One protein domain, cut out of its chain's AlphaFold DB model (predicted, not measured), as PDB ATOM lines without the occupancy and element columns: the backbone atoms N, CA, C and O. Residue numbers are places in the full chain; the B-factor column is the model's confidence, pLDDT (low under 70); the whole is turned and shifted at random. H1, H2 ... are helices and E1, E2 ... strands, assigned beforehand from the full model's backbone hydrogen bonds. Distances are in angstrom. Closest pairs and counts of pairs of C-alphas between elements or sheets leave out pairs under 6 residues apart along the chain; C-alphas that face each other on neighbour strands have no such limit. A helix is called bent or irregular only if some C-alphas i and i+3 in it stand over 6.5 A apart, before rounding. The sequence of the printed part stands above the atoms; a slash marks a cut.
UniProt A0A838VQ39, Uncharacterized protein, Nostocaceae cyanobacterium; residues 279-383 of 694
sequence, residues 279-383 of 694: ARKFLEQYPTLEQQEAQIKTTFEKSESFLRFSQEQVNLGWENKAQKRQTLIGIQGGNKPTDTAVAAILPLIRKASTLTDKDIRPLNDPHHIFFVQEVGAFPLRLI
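This is residues 279 to 383 of the 694 residues of an uncharacterized protein of Nostocaceae cyanobacterium (UniProt A0A838VQ39). A small three-stranded sheet has two helices, H2 and H4, over one face, while H1 lies across one end of H4. The long strands E1 and E3 lie side by side along the long axis, E3 running from this helical end toward an opposite end of loops and E1 running back the other way; at the loop end short H3 and the last printed residues lie away from the other helices. The 105 printed residues hold four named helices and three named strands in the order H1, H2, H3, E1, H4, E2, E3, and the class is mixed, helices and strands. The sheet's order is E2, E1, E3, with parallel and antiparallel neighbours. The whole is elongated, spanning 47 by 25 by 20 A, and only just loose, close to compact, with a radius of gyration of the C-alphas of 15.9 A.

H1, residues 279 to 285, begins with C-alpha 279 at (71.576, 150.317, 108.474) and is 10.0 A long. H2, residues 289 to 302, measures 19.8 A, and H3, residues 311 to 314, 5.2 A. E1, residues 325 to 332, measures 23.3 A and begins with C-alpha 325 at (65.298, 149.290, 134.137). H4, residues 340 to 353, measures 20.6 A and is only just irregular: C-alphas 344 and 347 are 6.8 A apart. E2, residues 360 to 363, is 9.3 A long. E3, residues 370 to 375, is 16.4 A long and ends with C-alpha 375 at (60.726, 148.955, 133.384).

E1 is the inner strand. E1 and E3 are antiparallel at 169 degrees, with N 328 and O 372 within hydrogen-bond range at 2.8 A. E2 and E1 are parallel at 45 degrees, with N 361 and O 329 at 2.8 A. E1, H4 and E2 form a strand-helix-strand unit, two parallel neighbour strands with a helix between, whose crossover is right-handed. H4 is on the sheet at a height of 10.0 A, over E1 and along it at 7 degrees on the local plane. H2 is on the same face, over E3, at a height of 12.9 A, and only just stands up from the sheet, rising 40.3 degrees. H2 touches residues 348 to 353 of H4 alone, at a steep tilt of 59 degrees; the closest C-alphas, of Lys 297 and Ala 352, are 5.3 A apart. H1 touches residues 341 to 345 of H4 alone, about perpendicular at 82 degrees; the closest C-alphas, of Arg 280 and Ala 341, are 5.4 A apart. H3 is apart from H2 and H4. In H1 and H2 every O i to N i+4 pair is within hydrogen-bond range, in H4 8 of 10, and H3 is too short for such a pair.

The two C-alphas farthest apart, of Glu 284 and Gly 317, are 48.1 A apart. The printed part has no cut and no long link. Its mean pLDDT is 86.0, and residues 317 and 353 are under 70.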
ATOM      1  N   ALA A 279      70.610 149.253 108.235       90.75
ATOM      2  CA  ALA A 279      71.576 150.317 108.474       90.75
ATOM      3  C   ALA A 279      71.937 151.057 107.178       90.75
ATOM      4  O   ALA A 279      72.019 152.283 107.177       90.75
ATOM      5  N   ARG A 280      72.101 150.339 106.058       90.56
ATOM      6  CA  ARG A 280      72.340 150.965 104.744       90.56
ATOM      7  C   ARG A 280      71.139 151.784 104.297       90.56
ATOM      8  O   ARG A 280      71.306 152.954 103.972       90.56
ATOM      9  N   LYS A 281      69.937 151.207 104.369       90.19
ATOM     10  CA  LYS A 281      68.691 151.904 104.009       90.19
ATOM     11  C   LYS A 281      68.458 153.154 104.854       90.19
ATOM     12  O   LYS A 281      68.074 154.189 104.324       90.19
ATOM     13  N   PHE A 282      68.771 153.092 106.147       93.06
ATOM     14  CA  PHE A 282      68.698 154.246 107.038       93.06
ATOM     15  C   PHE A 282      69.621 155.385 106.578       93.06
ATOM     16  O   PHE A 282      69.192 156.534 106.508       93.06
ATOM     17  N   LEU A 283      70.872 155.070 106.224       92.50
ATOM     18  CA  LEU A 283      71.833 156.059 105.724       92.50
ATOM     19  C   LEU A 283      71.447 156.615 104.343       92.50
ATOM     20  O   LEU A 283      71.689 157.789 104.075       92.50
ATOM     21  N   GLU A 284      70.842 155.796 103.479       91.12
ATOM     22  CA  GLU A 284      70.319 156.222 102.172       91.12
ATOM     23  C   GLU A 284      69.132 157.184 102.318       91.12
ATOM     24  O   GLU A 284      69.066 158.203 101.630       91.12
ATOM     25  N   GLN A 285      68.200 156.879 103.225       92.00
ATOM     26  CA  GLN A 285      67.001 157.686 103.455       92.00
ATOM     27  C   GLN A 285      67.303 158.997 104.194       92.00
ATOM     28  O   GLN A 285      66.648 160.009 103.942       92.00
ATOM     29  N   TYR A 286      68.297 158.990 105.085       93.50
ATOM     30  CA  TYR A 286      68.719 160.151 105.867       93.50
ATOM     31  C   TYR A 286      70.174 160.506 105.538       93.50
ATOM     32  O   TYR A 286      71.090 160.074 106.239       93.50
ATOM     33  N   PRO A 287      70.426 161.299 104.482       90.94
ATOM     34  CA  PRO A 287      71.781 161.548 103.990       90.94
ATOM     35  C   PRO A 287      72.624 162.451 104.901       90.94
ATOM     36  O   PRO A 287      73.849 162.468 104.773       90.94
ATOM     37  N   THR A 288      72.009 163.225 105.805       92.75
ATOM     38  CA  THR A 288      72.736 164.149 106.690       92.75
ATOM     39  C   THR A 288      72.850 163.617 108.114       92.75
ATOM     40  O   THR A 288      71.936 162.987 108.643       92.75
ATOM     41  N   LEU A 289      73.967 163.934 108.774       90.31
ATOM     42  CA  LEU A 289      74.241 163.490 110.144       90.31
ATOM     43  C   LEU A 289      73.210 164.035 111.149       90.31
ATOM     44  O   LEU A 289      72.809 163.328 112.065       90.31
ATOM     45  N   GLU A 290      72.715 165.256 110.937       91.00
ATOM     46  CA  GLU A 290      71.656 165.856 111.759       91.00
ATOM     47  C   GLU A 290      70.332 165.082 111.657       91.00
ATOM     48  O   GLU A 290      69.708 164.788 112.677       91.00
ATOM     49  N   GLN A 291      69.925 164.687 110.443       92.44
ATOM     50  CA  GLN A 291      68.726 163.869 110.243       92.44
ATOM     51  C   GLN A 291      68.890 162.488 110.879       92.44
ATOM     52  O   GLN A 291      67.981 162.018 111.562       92.44
ATOM     53  N   GLN A 292      70.054 161.860 110.703       92.69
ATOM     54  CA  GLN A 292      70.353 160.556 111.291       92.69
ATOM     55  C   GLN A 292      70.271 160.596 112.824       92.69
ATOM     56  O   GLN A 292      69.595 159.761 113.427       92.69
ATOM     57  N   GLU A 293      70.899 161.589 113.466       91.31
ATOM     58  CA  GLU A 293      70.833 161.764 114.922       91.31
ATOM     59  C   GLU A 293      69.401 162.015 115.406       91.31
ATOM     60  O   GLU A 293      68.958 161.383 116.366       91.31
ATOM     61  N   ALA A 294      68.659 162.897 114.728       91.00
ATOM     62  CA  ALA A 294      67.282 163.218 115.089       91.00
ATOM     63  C   ALA A 294      66.360 161.990 115.012       91.00
ATOM     64  O   ALA A 294      65.542 161.772 115.909       91.00
ATOM     65  N   GLN A 295      66.503 161.163 113.975       91.75
ATOM     66  CA  GLN A 295      65.663 159.981 113.778       91.75
ATOM     67  C   GLN A 295      66.014 158.840 114.731       91.75
ATOM     68  O   GLN A 295      65.111 158.203 115.274       91.75
ATOM     69  N   ILE A 296      67.302 158.616 115.011       91.62
ATOM     70  CA  ILE A 296      67.724 157.650 116.036       91.62
ATOM     71  C   ILE A 296      67.201 158.082 117.407       91.62
ATOM     72  O   ILE A 296      66.636 157.261 118.125       91.62
ATOM     73  N   LYS A 297      67.323 159.371 117.750       90.44
ATOM     74  CA  LYS A 297      66.796 159.913 119.007       90.44
ATOM     75  C   LYS A 297      65.279 159.741 119.106       90.44
ATOM     76  O   LYS A 297      64.797 159.217 120.101       90.44
ATOM     77  N   THR A 298      64.544 160.095 118.054       89.44
ATOM     78  CA  THR A 298      63.082 159.930 118.007       89.44
ATOM     79  C   THR A 298      62.679 158.461 118.145       89.44
ATOM     80  O   THR A 298      61.730 158.140 118.851       89.44
ATOM     81  N   THR A 299      63.398 157.542 117.492       89.69
ATOM     82  CA  THR A 299      63.132 156.097 117.594       89.69
ATOM     83  C   THR A 299      63.418 155.578 119.000       89.69
ATOM     84  O   THR A 299      62.650 154.783 119.534       89.69
ATOM     85  N   PHE A 300      64.487 156.069 119.629       89.50
ATOM     86  CA  PHE A 300      64.813 155.753 121.013       89.50
ATOM     87  C   PHE A 300      63.739 156.263 121.986       89.50
ATOM     88  O   PHE A 300      63.296 155.505 122.841       89.50
ATOM     89  N   GLU A 301      63.251 157.493 121.823       87.44
ATOM     90  CA  GLU A 301      62.145 158.044 122.623       87.44
ATOM     91  C   GLU A 301      60.837 157.265 122.404       87.44
ATOM     92  O   GLU A 301      60.127 156.954 123.353       87.44
ATOM     93  N   LYS A 302      60.542 156.854 121.165       87.50
ATOM     94  CA  LYS A 302      59.391 155.983 120.862       87.50
ATOM     95  C   LYS A 302      59.485 154.599 121.512       87.50
ATOM     96  O   LYS A 302      58.457 153.945 121.658       87.50
ATOM     97  N   SER A 303      60.689 154.147 121.866       87.69
ATOM     98  CA  SER A 303      60.901 152.873 122.561       87.69
ATOM     99  C   SER A 303      60.699 152.957 124.076       87.69
ATOM    100  O   SER A 303      60.818 151.930 124.741       87.69
ATOM    101  N   GLU A 304      60.409 154.145 124.626       87.06
ATOM    102  CA  GLU A 304      60.100 154.317 126.048       87.06
ATOM    103  C   GLU A 304      58.912 153.457 126.496       87.06
ATOM    104  O   GLU A 304      58.031 153.081 125.716       87.06
ATOM    105  N   SER A 305      58.875 153.150 127.796       82.94
ATOM    106  CA  SER A 305      57.795 152.362 128.381       82.94
ATOM    107  C   SER A 305      56.437 153.008 128.109       82.94
ATOM    108  O   SER A 305      56.223 154.173 128.437       82.94
ATOM    109  N   PHE A 306      55.494 152.219 127.587       83.94
ATOM    110  CA  PHE A 306      54.137 152.683 127.279       83.94
ATOM    111  C   PHE A 306      53.441 153.330 128.487       83.94
ATOM    112  O   PHE A 306      52.731 154.327 128.359       83.94
ATOM    113  N   LEU A 307      53.663 152.765 129.678       85.06
ATOM    114  CA  LEU A 307      53.170 153.332 130.925       85.06
ATOM    115  C   LEU A 307      54.020 154.534 131.331       85.06
ATOM    116  O   LEU A 307      55.238 154.435 131.493       85.06
ATOM    117  N   ARG A 308      53.349 155.662 131.569       85.00
ATOM    118  CA  ARG A 308      53.968 156.845 132.163       85.00
ATOM    119  C   ARG A 308      53.999 156.711 133.676       85.00
ATOM    120  O   ARG A 308      53.028 156.261 134.286       85.00
ATOM    121  N   PHE A 309      55.109 157.124 134.280       85.19
ATOM    122  CA  PHE A 309      55.302 157.052 135.723       85.19
ATOM    123  C   PHE A 309      55.237 158.439 136.369       85.19
ATOM    124  O   PHE A 309      55.927 159.368 135.948       85.19
ATOM    125  N   SER A 310      54.441 158.568 137.430       82.81
ATOM    126  CA  SER A 310      54.323 159.775 138.247       82.81
ATOM    127  C   SER A 310      55.604 160.034 139.038       82.81
ATOM    128  O   SER A 310      55.982 159.249 139.910       82.81
ATOM    129  N   GLN A 311      56.238 161.179 138.782       79.75
ATOM    130  CA  GLN A 311      57.450 161.605 139.489       79.75
ATOM    131  C   GLN A 311      57.204 161.877 140.981       79.75
ATOM    132  O   GLN A 311      58.086 161.651 141.807       79.75
ATOM    133  N   GLU A 312      55.995 162.305 141.352       75.75
ATOM    134  CA  GLU A 312      55.615 162.541 142.750       75.75
ATOM    135  C   GLU A 312      55.599 161.233 143.555       75.75
ATOM    136  O   GLU A 312      56.104 161.172 144.676       75.75
ATOM    137  N   GLN A 313      55.077 160.161 142.952       75.94
ATOM    138  CA  GLN A 313      54.926 158.858 143.603       75.94
ATOM    139  C   GLN A 313      56.242 158.069 143.669       75.94
ATOM    140  O   GLN A 313      56.413 157.234 144.563       75.94
ATOM    141  N   VAL A 314      57.196 158.344 142.767       73.50
ATOM    142  CA  VAL A 314      58.535 157.718 142.769       73.50
ATOM    143  C   VAL A 314      59.258 157.969 144.095       73.50
ATOM    144  O   VAL A 314      59.896 157.061 144.627       73.50
ATOM    145  N   ASN A 315      59.089 159.156 144.681       70.31
ATOM    146  CA  ASN A 315      59.777 159.556 145.911       70.31
ATOM    147  C   ASN A 315      59.172 158.954 147.193       70.31
ATOM    148  O   ASN A 315      59.772 159.049 148.262       70.31
ATOM    149  N   LEU A 316      58.021 158.279 147.109       70.44
ATOM    150  CA  LEU A 316      57.315 157.701 148.260       70.44
ATOM    151  C   LEU A 316      57.798 156.278 148.595       70.44
ATOM    152  O   LEU A 316      57.005 155.368 148.839       70.44
ATOM    153  N   GLY A 317      59.116 156.068 148.590       62.75
ATOM    154  CA  GLY A 317      59.741 154.824 149.050       62.75
ATOM    155  C   GLY A 317      59.812 153.694 148.020       62.75
ATOM    156  O   GLY A 317      59.989 152.539 148.405       62.75
ATOM    157  N   TRP A 318      59.681 153.978 146.718       72.56
ATOM    158  CA  TRP A 318      60.102 153.010 145.703       72.56
ATOM    159  C   TRP A 318      61.598 153.158 145.436       72.56
ATOM    160  O   TRP A 318      62.071 154.188 144.964       72.56
ATOM    161  N   GLU A 319      62.356 152.096 145.700       71.50
ATOM    162  CA  GLU A 319      63.759 152.036 145.305       71.50
ATOM    163  C   GLU A 319      63.856 151.856 143.785       71.50
ATOM    164  O   GLU A 319      63.759 150.732 143.268       71.50
ATOM    165  N   ASN A 320      64.050 152.967 143.072       70.81
ATOM    166  CA  ASN A 320      64.324 153.010 141.636       70.81
ATOM    167  C   ASN A 320      65.758 152.521 141.351       70.81
ATOM    168  O   ASN A 320      66.657 153.291 141.019       70.81
ATOM    169  N   LYS A 321      65.992 151.224 141.563       78.56
ATOM    170  CA  LYS A 321      67.271 150.562 141.284       78.56
ATOM    171  C   LYS A 321      67.462 150.415 139.778       78.56
ATOM    172  O   LYS A 321      66.535 150.012 139.083       78.56
ATOM    173  N   ALA A 322      68.689 150.622 139.298       72.62
ATOM    174  CA  ALA A 322      69.033 150.445 137.884       72.62
ATOM    175  C   ALA A 322      68.669 149.049 137.343       72.62
ATOM    176  O   ALA A 322      68.278 148.931 136.199       72.62
ATOM    177  N   GLN A 323      68.696 148.005 138.179       77.25
ATOM    178  CA  GLN A 323      68.319 146.626 137.815       77.25
ATOM    179  C   GLN A 323      66.847 146.460 137.405       77.25
ATOM    180  O   GLN A 323      66.493 145.457 136.798       77.25
ATOM    181  N   LYS A 324      65.985 147.410 137.780       81.06
ATOM    182  CA  LYS A 324      64.563 147.427 137.418       81.06
ATOM    183  C   LYS A 324      64.314 148.102 136.071       81.06
ATOM    184  O   LYS A 324      63.171 148.176 135.637       81.06
ATOM    185  N   ARG A 325      65.358 148.642 135.442       82.25
ATOM    186  CA  ARG A 325      65.298 149.290 134.137       82.25
ATOM    187  C   ARG A 325      66.277 148.599 133.212       82.25
ATOM    188  O   ARG A 325      67.424 148.364 133.580       82.25
ATOM    189  N   GLN A 326      65.832 148.294 132.009       85.00
ATOM    190  CA  GLN A 326      66.676 147.670 131.013       85.00
ATOM    191  C   GLN A 326      66.509 148.405 129.697       85.00
ATOM    192  O   GLN A 326      65.404 148.529 129.186       85.00
ATOM    193  N   THR A 327      67.621 148.886 129.155       88.44
ATOM    194  CA  THR A 327      67.675 149.479 127.824       88.44
ATOM    195  C   THR A 327      68.590 148.606 126.986       88.44
ATOM    196  O   THR A 327      69.741 148.394 127.355       88.44
ATOM    197  N   LEU A 328      68.081 148.067 125.884       90.69
ATOM    198  CA  LEU A 328      68.837 147.222 124.970       90.69
ATOM    199  C   LEU A 328      68.656 147.688 123.537       90.69
ATOM    200  O   LEU A 328      67.580 148.143 123.146       90.69
ATOM    201  N   ILE A 329      69.703 147.494 122.741       91.38
ATOM    202  CA  ILE A 329      69.625 147.644 121.293       91.38
ATOM    203  C   ILE A 329      70.095 146.360 120.630       91.38
ATOM    204  O   ILE A 329      71.214 145.908 120.868       91.38
ATOM    205  N   GLY A 330      69.239 145.777 119.798       92.19
ATOM    206  CA  GLY A 330      69.574 144.644 118.943       92.19
ATOM    207  C   GLY A 330      69.962 145.140 117.557       92.19
ATOM    208  O   GLY A 330      69.149 145.778 116.894       92.19
ATOM    209  N   ILE A 331      71.189 144.857 117.121       91.88
ATOM    210  CA  ILE A 331      71.687 145.265 115.801       91.88
ATOM    211  C   ILE A 331      72.642 144.221 115.218       91.88
ATOM    212  O   ILE A 331      73.311 143.497 115.966       91.88
ATOM    213  N   GLN A 332      72.729 144.145 113.888       89.62
ATOM    214  CA  GLN A 332      73.588 143.185 113.198       89.62
ATOM    215  C   GLN A 332      75.053 143.267 113.659       89.62
ATOM    216  O   GLN A 332      75.702 144.305 113.553       89.62
ATOM    217  N   GLY A 333      75.586 142.162 114.192       86.25
ATOM    218  CA  GLY A 333      76.956 142.095 114.727       86.25
ATOM    219  C   GLY A 333      77.181 142.842 116.056       86.25
ATOM    220  O   GLY A 333      78.277 142.794 116.620       86.25
ATOM    221  N   GLY A 334      76.148 143.486 116.606       89.38
ATOM    222  CA  GLY A 334      76.164 144.126 117.919       89.38
ATOM    223  C   GLY A 334      77.203 145.241 118.025       89.38
ATOM    224  O   GLY A 334      77.360 146.062 117.127       89.38
ATOM    225  N   ASN A 335      77.945 145.262 119.134       86.88
ATOM    226  CA  ASN A 335      78.976 146.270 119.390       86.88
ATOM    227  C   ASN A 335      80.233 146.139 118.493       86.88
ATOM    228  O   ASN A 335      81.065 147.044 118.445       86.88
ATOM    229  N   LYS A 336      80.403 145.007 117.797       86.75
ATOM    230  CA  LYS A 336      81.531 144.745 116.889       86.75
ATOM    231  C   LYS A 336      81.004 144.309 115.518       86.75
ATOM    232  O   LYS A 336      81.120 143.134 115.168       86.75
ATOM    233  N   PRO A 337      80.394 145.229 114.758       87.44
ATOM    234  CA  PRO A 337      79.762 144.886 113.500       87.44
ATOM    235  C   PRO A 337      80.797 144.564 112.427       87.44
ATOM    236  O   PRO A 337      81.880 145.146 112.380       87.44
ATOM    237  N   THR A 338      80.426 143.660 111.528       84.94
ATOM    238  CA  THR A 338      81.166 143.388 110.291       84.94
ATOM    239  C   THR A 338      80.687 144.263 109.129       84.94
ATOM    240  O   THR A 338      81.452 144.497 108.198       84.94
ATOM    241  N   ASP A 339      79.444 144.763 109.173       86.62
ATOM    242  CA  ASP A 339      78.891 145.680 108.167       86.62
ATOM    243  C   ASP A 339      79.338 147.126 108.435       86.62
ATOM    244  O   ASP A 339      79.189 147.658 109.540       86.62
ATOM    245  N   THR A 340      79.863 147.786 107.402       89.62
ATOM    246  CA  THR A 340      80.372 149.163 107.474       89.62
ATOM    247  C   THR A 340      79.266 150.173 107.767       89.62
ATOM    248  O   THR A 340      79.507 151.152 108.470       89.62
ATOM    249  N   ALA A 341      78.043 149.921 107.291       90.38
ATOM    250  CA  ALA A 341      76.896 150.783 107.567       90.38
ATOM    251  C   ALA A 341      76.487 150.734 109.043       90.38
ATOM    252  O   ALA A 341      76.239 151.774 109.650       90.38
ATOM    253  N   VAL A 342      76.503 149.542 109.649       91.12
ATOM    254  CA  VAL A 342      76.269 149.387 111.090       91.12
ATOM    255  C   VAL A 342      77.358 150.107 111.889       91.12
ATOM    256  O   VAL A 342      77.055 150.835 112.834       91.12
ATOM    257  N   ALA A 343      78.625 149.979 111.477       91.19
ATOM    258  CA  ALA A 343      79.732 150.692 112.112       91.19
ATOM    259  C   ALA A 343      79.561 152.224 112.071       91.19
ATOM    260  O   ALA A 343      79.956 152.899 113.022       91.19
ATOM    261  N   ALA A 344      78.944 152.764 111.015       91.12
ATOM    262  CA  ALA A 344      78.689 154.196 110.864       91.12
ATOM    263  C   ALA A 344      77.563 154.723 111.774       91.12
ATOM    264  O   ALA A 344      77.667 155.842 112.272       91.12
ATOM    265  N   ILE A 345      76.517 153.930 112.038       92.19
ATOM    266  CA  ILE A 345      75.388 154.357 112.888       92.19
ATOM    267  C   ILE A 345      75.622 154.129 114.387       92.19
ATOM    268  O   ILE A 345      75.028 154.824 115.210       92.19
ATOM    269  N   LEU A 346      76.512 153.207 114.776       90.88
ATOM    270  CA  LEU A 346      76.807 152.919 116.188       90.88
ATOM    271  C   LEU A 346      77.217 154.152 117.022       90.88
ATOM    272  O   LEU A 346      76.715 154.290 118.139       90.88
ATOM    273  N   PRO A 347      78.091 155.065 116.548       90.69
ATOM    274  CA  PRO A 347      78.409 156.292 117.279       90.69
ATOM    275  C   PRO A 347      77.178 157.166 117.546       90.69
ATOM    276  O   PRO A 347      77.047 157.714 118.640       90.69
ATOM    277  N   LEU A 348      76.262 157.254 116.577       90.00
ATOM    278  CA  LEU A 348      75.025 158.029 116.691       90.00
ATOM    279  C   LEU A 348      74.086 157.398 117.723       90.00
ATOM    280  O   LEU A 348      73.552 158.094 118.584       90.00
ATOM    281  N   ILE A 349      73.965 156.067 117.692       89.69
ATOM    282  CA  ILE A 349      73.216 155.294 118.684       89.69
ATOM    283  C   ILE A 349      73.764 155.553 120.090       89.69
ATOM    284  O   ILE A 349      72.995 155.934 120.972       89.69
ATOM    285  N   ARG A 350      75.082 155.420 120.306       89.44
ATOM    286  CA  ARG A 350      75.711 155.663 121.620       89.44
ATOM    287  C   ARG A 350      75.462 157.089 122.123       89.44
ATOM    288  O   ARG A 350      75.171 157.280 123.301       89.44
ATOM    289  N   LYS A 351      75.539 158.083 121.231       85.75
ATOM    290  CA  LYS A 351      75.297 159.496 121.561       85.75
ATOM    291  C   LYS A 351      73.843 159.762 121.956       85.75
ATOM    292  O   LYS A 351      73.607 160.482 122.920       85.75
ATOM    293  N   ALA A 352      72.881 159.190 121.233       78.69
ATOM    294  CA  ALA A 352      71.458 159.451 121.445       78.69
ATOM    295  C   ALA A 352      70.879 158.771 122.698       78.69
ATOM    296  O   ALA A 352      69.891 159.249 123.244       78.69
ATOM    297  N   SER A 353      71.482 157.669 123.150       67.94
ATOM    298  CA  SER A 353      70.863 156.753 124.120       67.94
ATOM    299  C   SER A 353      71.593 156.635 125.462       67.94
ATOM    300  O   SER A 353      71.112 155.950 126.362       67.94
ATOM    301  N   THR A 354      72.757 157.279 125.634       71.81
ATOM    302  CA  THR A 354      73.638 157.116 126.817       71.81
ATOM    303  C   THR A 354      73.979 155.653 127.150       71.81
ATOM    304  O   THR A 354      74.308 155.327 128.289       71.81
ATOM    305  N   LEU A 355      73.900 154.760 126.157       79.75
ATOM    306  CA  LEU A 355      74.113 153.328 126.335       79.75
ATOM    307  C   LEU A 355      75.588 152.961 126.432       79.75
ATOM    308  O   LEU A 355      76.459 153.586 125.821       79.75
ATOM    309  N   THR A 356      75.851 151.880 127.159       80.06
ATOM    310  CA  THR A 356      77.165 151.251 127.203       80.06
ATOM    311  C   THR A 356      77.266 150.130 126.176       80.06
ATOM    312  O   THR A 356      76.279 149.565 125.709       80.06
ATOM    313  N   ASP A 357      78.494 149.726 125.875       81.19
ATOM    314  CA  ASP A 357      78.788 148.609 124.975       81.19
ATOM    315  C   ASP A 357      78.143 147.268 125.390       81.19
ATOM    316  O   ASP A 357      78.035 146.359 124.569       81.19
ATOM    317  N   LYS A 358      77.714 147.124 126.654       83.31
ATOM    318  CA  LYS A 358      77.019 145.927 127.162       83.31
ATOM    319  C   LYS A 358      75.533 145.886 126.788       83.31
ATOM    320  O   LYS A 358      74.928 144.812 126.837       83.31
ATOM    321  N   ASP A 359      74.971 147.031 126.420       87.62
ATOM    322  CA  ASP A 359      73.551 147.207 126.115       87.62
ATOM    323  C   ASP A 359      73.262 146.965 124.624       87.62
ATOM    324  O   ASP A 359      72.134 146.664 124.234       87.62
ATOM    325  N   ILE A 360      74.307 147.017 123.790       90.38
ATOM    326  CA  ILE A 360      74.254 146.727 122.354       90.38
ATOM    327  C   ILE A 360      74.501 145.231 122.134       90.38
ATOM    328  O   ILE A 360      75.625 144.731 122.248       90.38
ATOM    329  N   ARG A 361      73.435 144.499 121.811       91.38
ATOM    330  CA  ARG A 361      73.440 143.045 121.641       91.38
ATOM    331  C   ARG A 361      73.523 142.658 120.163       91.38
ATOM    332  O   ARG A 361      72.897 143.307 119.323       91.38
ATOM    333  N   PRO A 362      74.294 141.606 119.828       90.88
ATOM    334  CA  PRO A 362      74.335 141.096 118.470       90.88
ATOM    335  C   PRO A 362      72.998 140.451 118.114       90.88
ATOM    336  O   PRO A 362      72.511 139.574 118.825       90.88
ATOM    337  N   LEU A 363      72.436 140.892 116.997       86.94
ATOM    338  CA  LEU A 363      71.263 140.312 116.365       86.94
ATOM    339  C   LEU A 363      71.707 139.674 115.044       86.94
ATOM    340  O   LEU A 363      72.410 140.309 114.265       86.94
ATOM    341  N   ASN A 364      71.322 138.430 114.770       82.94
ATOM    342  CA  ASN A 364      71.633 137.776 113.491       82.94
ATOM    343  C   ASN A 364      70.561 138.081 112.433       82.94
ATOM    344  O   ASN A 364      70.140 137.194 111.699       82.94
ATOM    345  N   ASP A 365      70.113 139.332 112.385       83.69
ATOM    346  CA  ASP A 365      69.089 139.812 111.466       83.69
ATOM    347  C   ASP A 365      69.547 141.157 110.871       83.69
ATOM    348  O   ASP A 365      69.719 142.123 111.621       83.69
ATOM    349  N   PRO A 366      69.818 141.227 109.555       83.81
ATOM    350  CA  PRO A 366      70.198 142.461 108.876       83.81
ATOM    351  C   PRO A 366      69.003 143.382 108.582       83.81
ATOM    352  O   PRO A 366      69.233 144.507 108.146       83.81
ATOM    353  N   HIS A 367      67.762 142.912 108.765       85.56
ATOM    354  CA  HIS A 367      66.534 143.590 108.338       85.56
ATOM    355  C   HIS A 367      65.848 144.399 109.444       85.56
ATOM    356  O   HIS A 367      64.944 145.189 109.153       85.56
ATOM    357  N   HIS A 368      66.324 144.282 110.687       88.56
ATOM    358  CA  HIS A 368      65.781 145.021 111.818       88.56
ATOM    359  C   HIS A 368      66.871 145.602 112.722       88.56
ATOM    360  O   HIS A 368      67.941 145.029 112.927       88.56
ATOM    361  N   ILE A 369      66.550 146.750 113.319       90.94
ATOM    362  CA  ILE A 369      67.270 147.315 114.460       90.94
ATOM    363  C   ILE A 369      66.240 147.505 115.565       90.94
ATOM    364  O   ILE A 369      65.290 148.271 115.404       90.94
ATOM    365  N   PHE A 370      66.417 146.805 116.680       91.38
ATOM    366  CA  PHE A 370      65.479 146.855 117.798       91.38
ATOM    367  C   PHE A 370      65.973 147.810 118.870       91.38
ATOM    368  O   PHE A 370      67.111 147.693 119.318       91.38
ATOM    369  N   PHE A 371      65.092 148.696 119.320       91.44
ATOM    370  CA  PHE A 371      65.275 149.504 120.519       91.44
ATOM    371  C   PHE A 371      64.282 149.008 121.563       91.44
ATOM    372  O   PHE A 371      63.080 148.982 121.307       91.44
ATOM    373  N   VAL A 372      64.782 148.577 122.717       89.69
ATOM    374  CA  VAL A 372      63.962 148.010 123.786       89.69
ATOM    375  C   VAL A 372      64.232 148.785 125.061       89.69
ATOM    376  O   VAL A 372      65.376 148.835 125.517       89.69
ATOM    377  N   GLN A 373      63.184 149.358 125.650       88.50
ATOM    378  CA  GLN A 373      63.227 149.883 127.007       88.50
ATOM    379  C   GLN A 373      62.167 149.200 127.855       88.50
ATOM    380  O   GLN A 373      60.977 149.226 127.552       88.50
ATOM    381  N   GLU A 374      62.615 148.599 128.943       87.81
ATOM    382  CA  GLU A 374      61.773 147.890 129.885       87.81
ATOM    383  C   GLU A 374      61.913 148.511 131.272       87.81
ATOM    384  O   GLU A 374      63.011 148.846 131.730       87.81
ATOM    385  N   VAL A 375      60.780 148.633 131.960       87.00
ATOM    386  CA  VAL A 375      60.726 148.955 133.384       87.00
ATOM    387  C   VAL A 375      59.985 147.824 134.087       87.00
ATOM    388  O   VAL A 375      58.778 147.666 133.926       87.00
ATOM    389  N   GLY A 376      60.716 147.039 134.872       82.94
ATOM    390  CA  GLY A 376      60.192 145.926 135.656       82.94
ATOM    391  C   GLY A 376      60.010 146.277 137.135       82.94
ATOM    392  O   GLY A 376      60.605 147.218 137.658       82.94
ATOM    393  N   ALA A 377      59.202 145.484 137.845       83.88
ATOM    394  CA  ALA A 377      59.050 145.544 139.307       83.88
ATOM    395  C   ALA A 377      58.760 146.957 139.875       83.88
ATOM    396  O   ALA A 377      59.432 147.449 140.800       83.88
ATOM    397  N   PHE A 378      57.731 147.608 139.328       86.38
ATOM    398  CA  PHE A 378      57.202 148.882 139.811       86.38
ATOM    399  C   PHE A 378      55.856 148.687 140.539       86.38
ATOM    400  O   PHE A 378      55.047 147.858 140.125       86.38
ATOM    401  N   PRO A 379      55.585 149.420 141.634       86.31
ATOM    402  CA  PRO A 379      54.273 149.395 142.264       86.31
ATOM    403  C   PRO A 379      53.258 150.165 141.414       86.31
ATOM    404  O   PRO A 379      53.568 151.232 140.884       86.31
ATOM    405  N   LEU A 380      52.027 149.653 141.336       87.00
ATOM    406  CA  LEU A 380      50.964 150.212 140.489       87.00
ATOM    407  C   LEU A 380      50.660 151.687 140.782       87.00
ATOM    408  O   LEU A 380      50.329 152.429 139.865       87.00
ATOM    409  N   ARG A 381      50.864 152.149 142.025       86.06
ATOM    410  CA  ARG A 381      50.723 153.570 142.398       86.06
ATOM    411  C   ARG A 381      51.586 154.529 141.573       86.06
ATOM    412  O   ARG A 381      51.293 155.716 141.536       86.06
ATOM    413  N   LEU A 382      52.667 154.037 140.961       87.12
ATOM    414  CA  LEU A 382      53.536 154.867 140.131       87.12
ATOM    415  C   LEU A 382      52.922 155.186 138.779       87.12
ATOM    416  O   LEU A 382      53.396 156.123 138.151       87.12
ATOM    417  N   ILE A 383      51.922 154.440 138.311       89.06
ATOM    418  CA  ILE A 383      51.295 154.722 137.022       89.06
ATOM    419  C   ILE A 383      50.635 156.105 137.097       89.06
ATOM    420  O   ILE A 383      49.871 156.414 138.018       89.06
TER     421      ILE A 383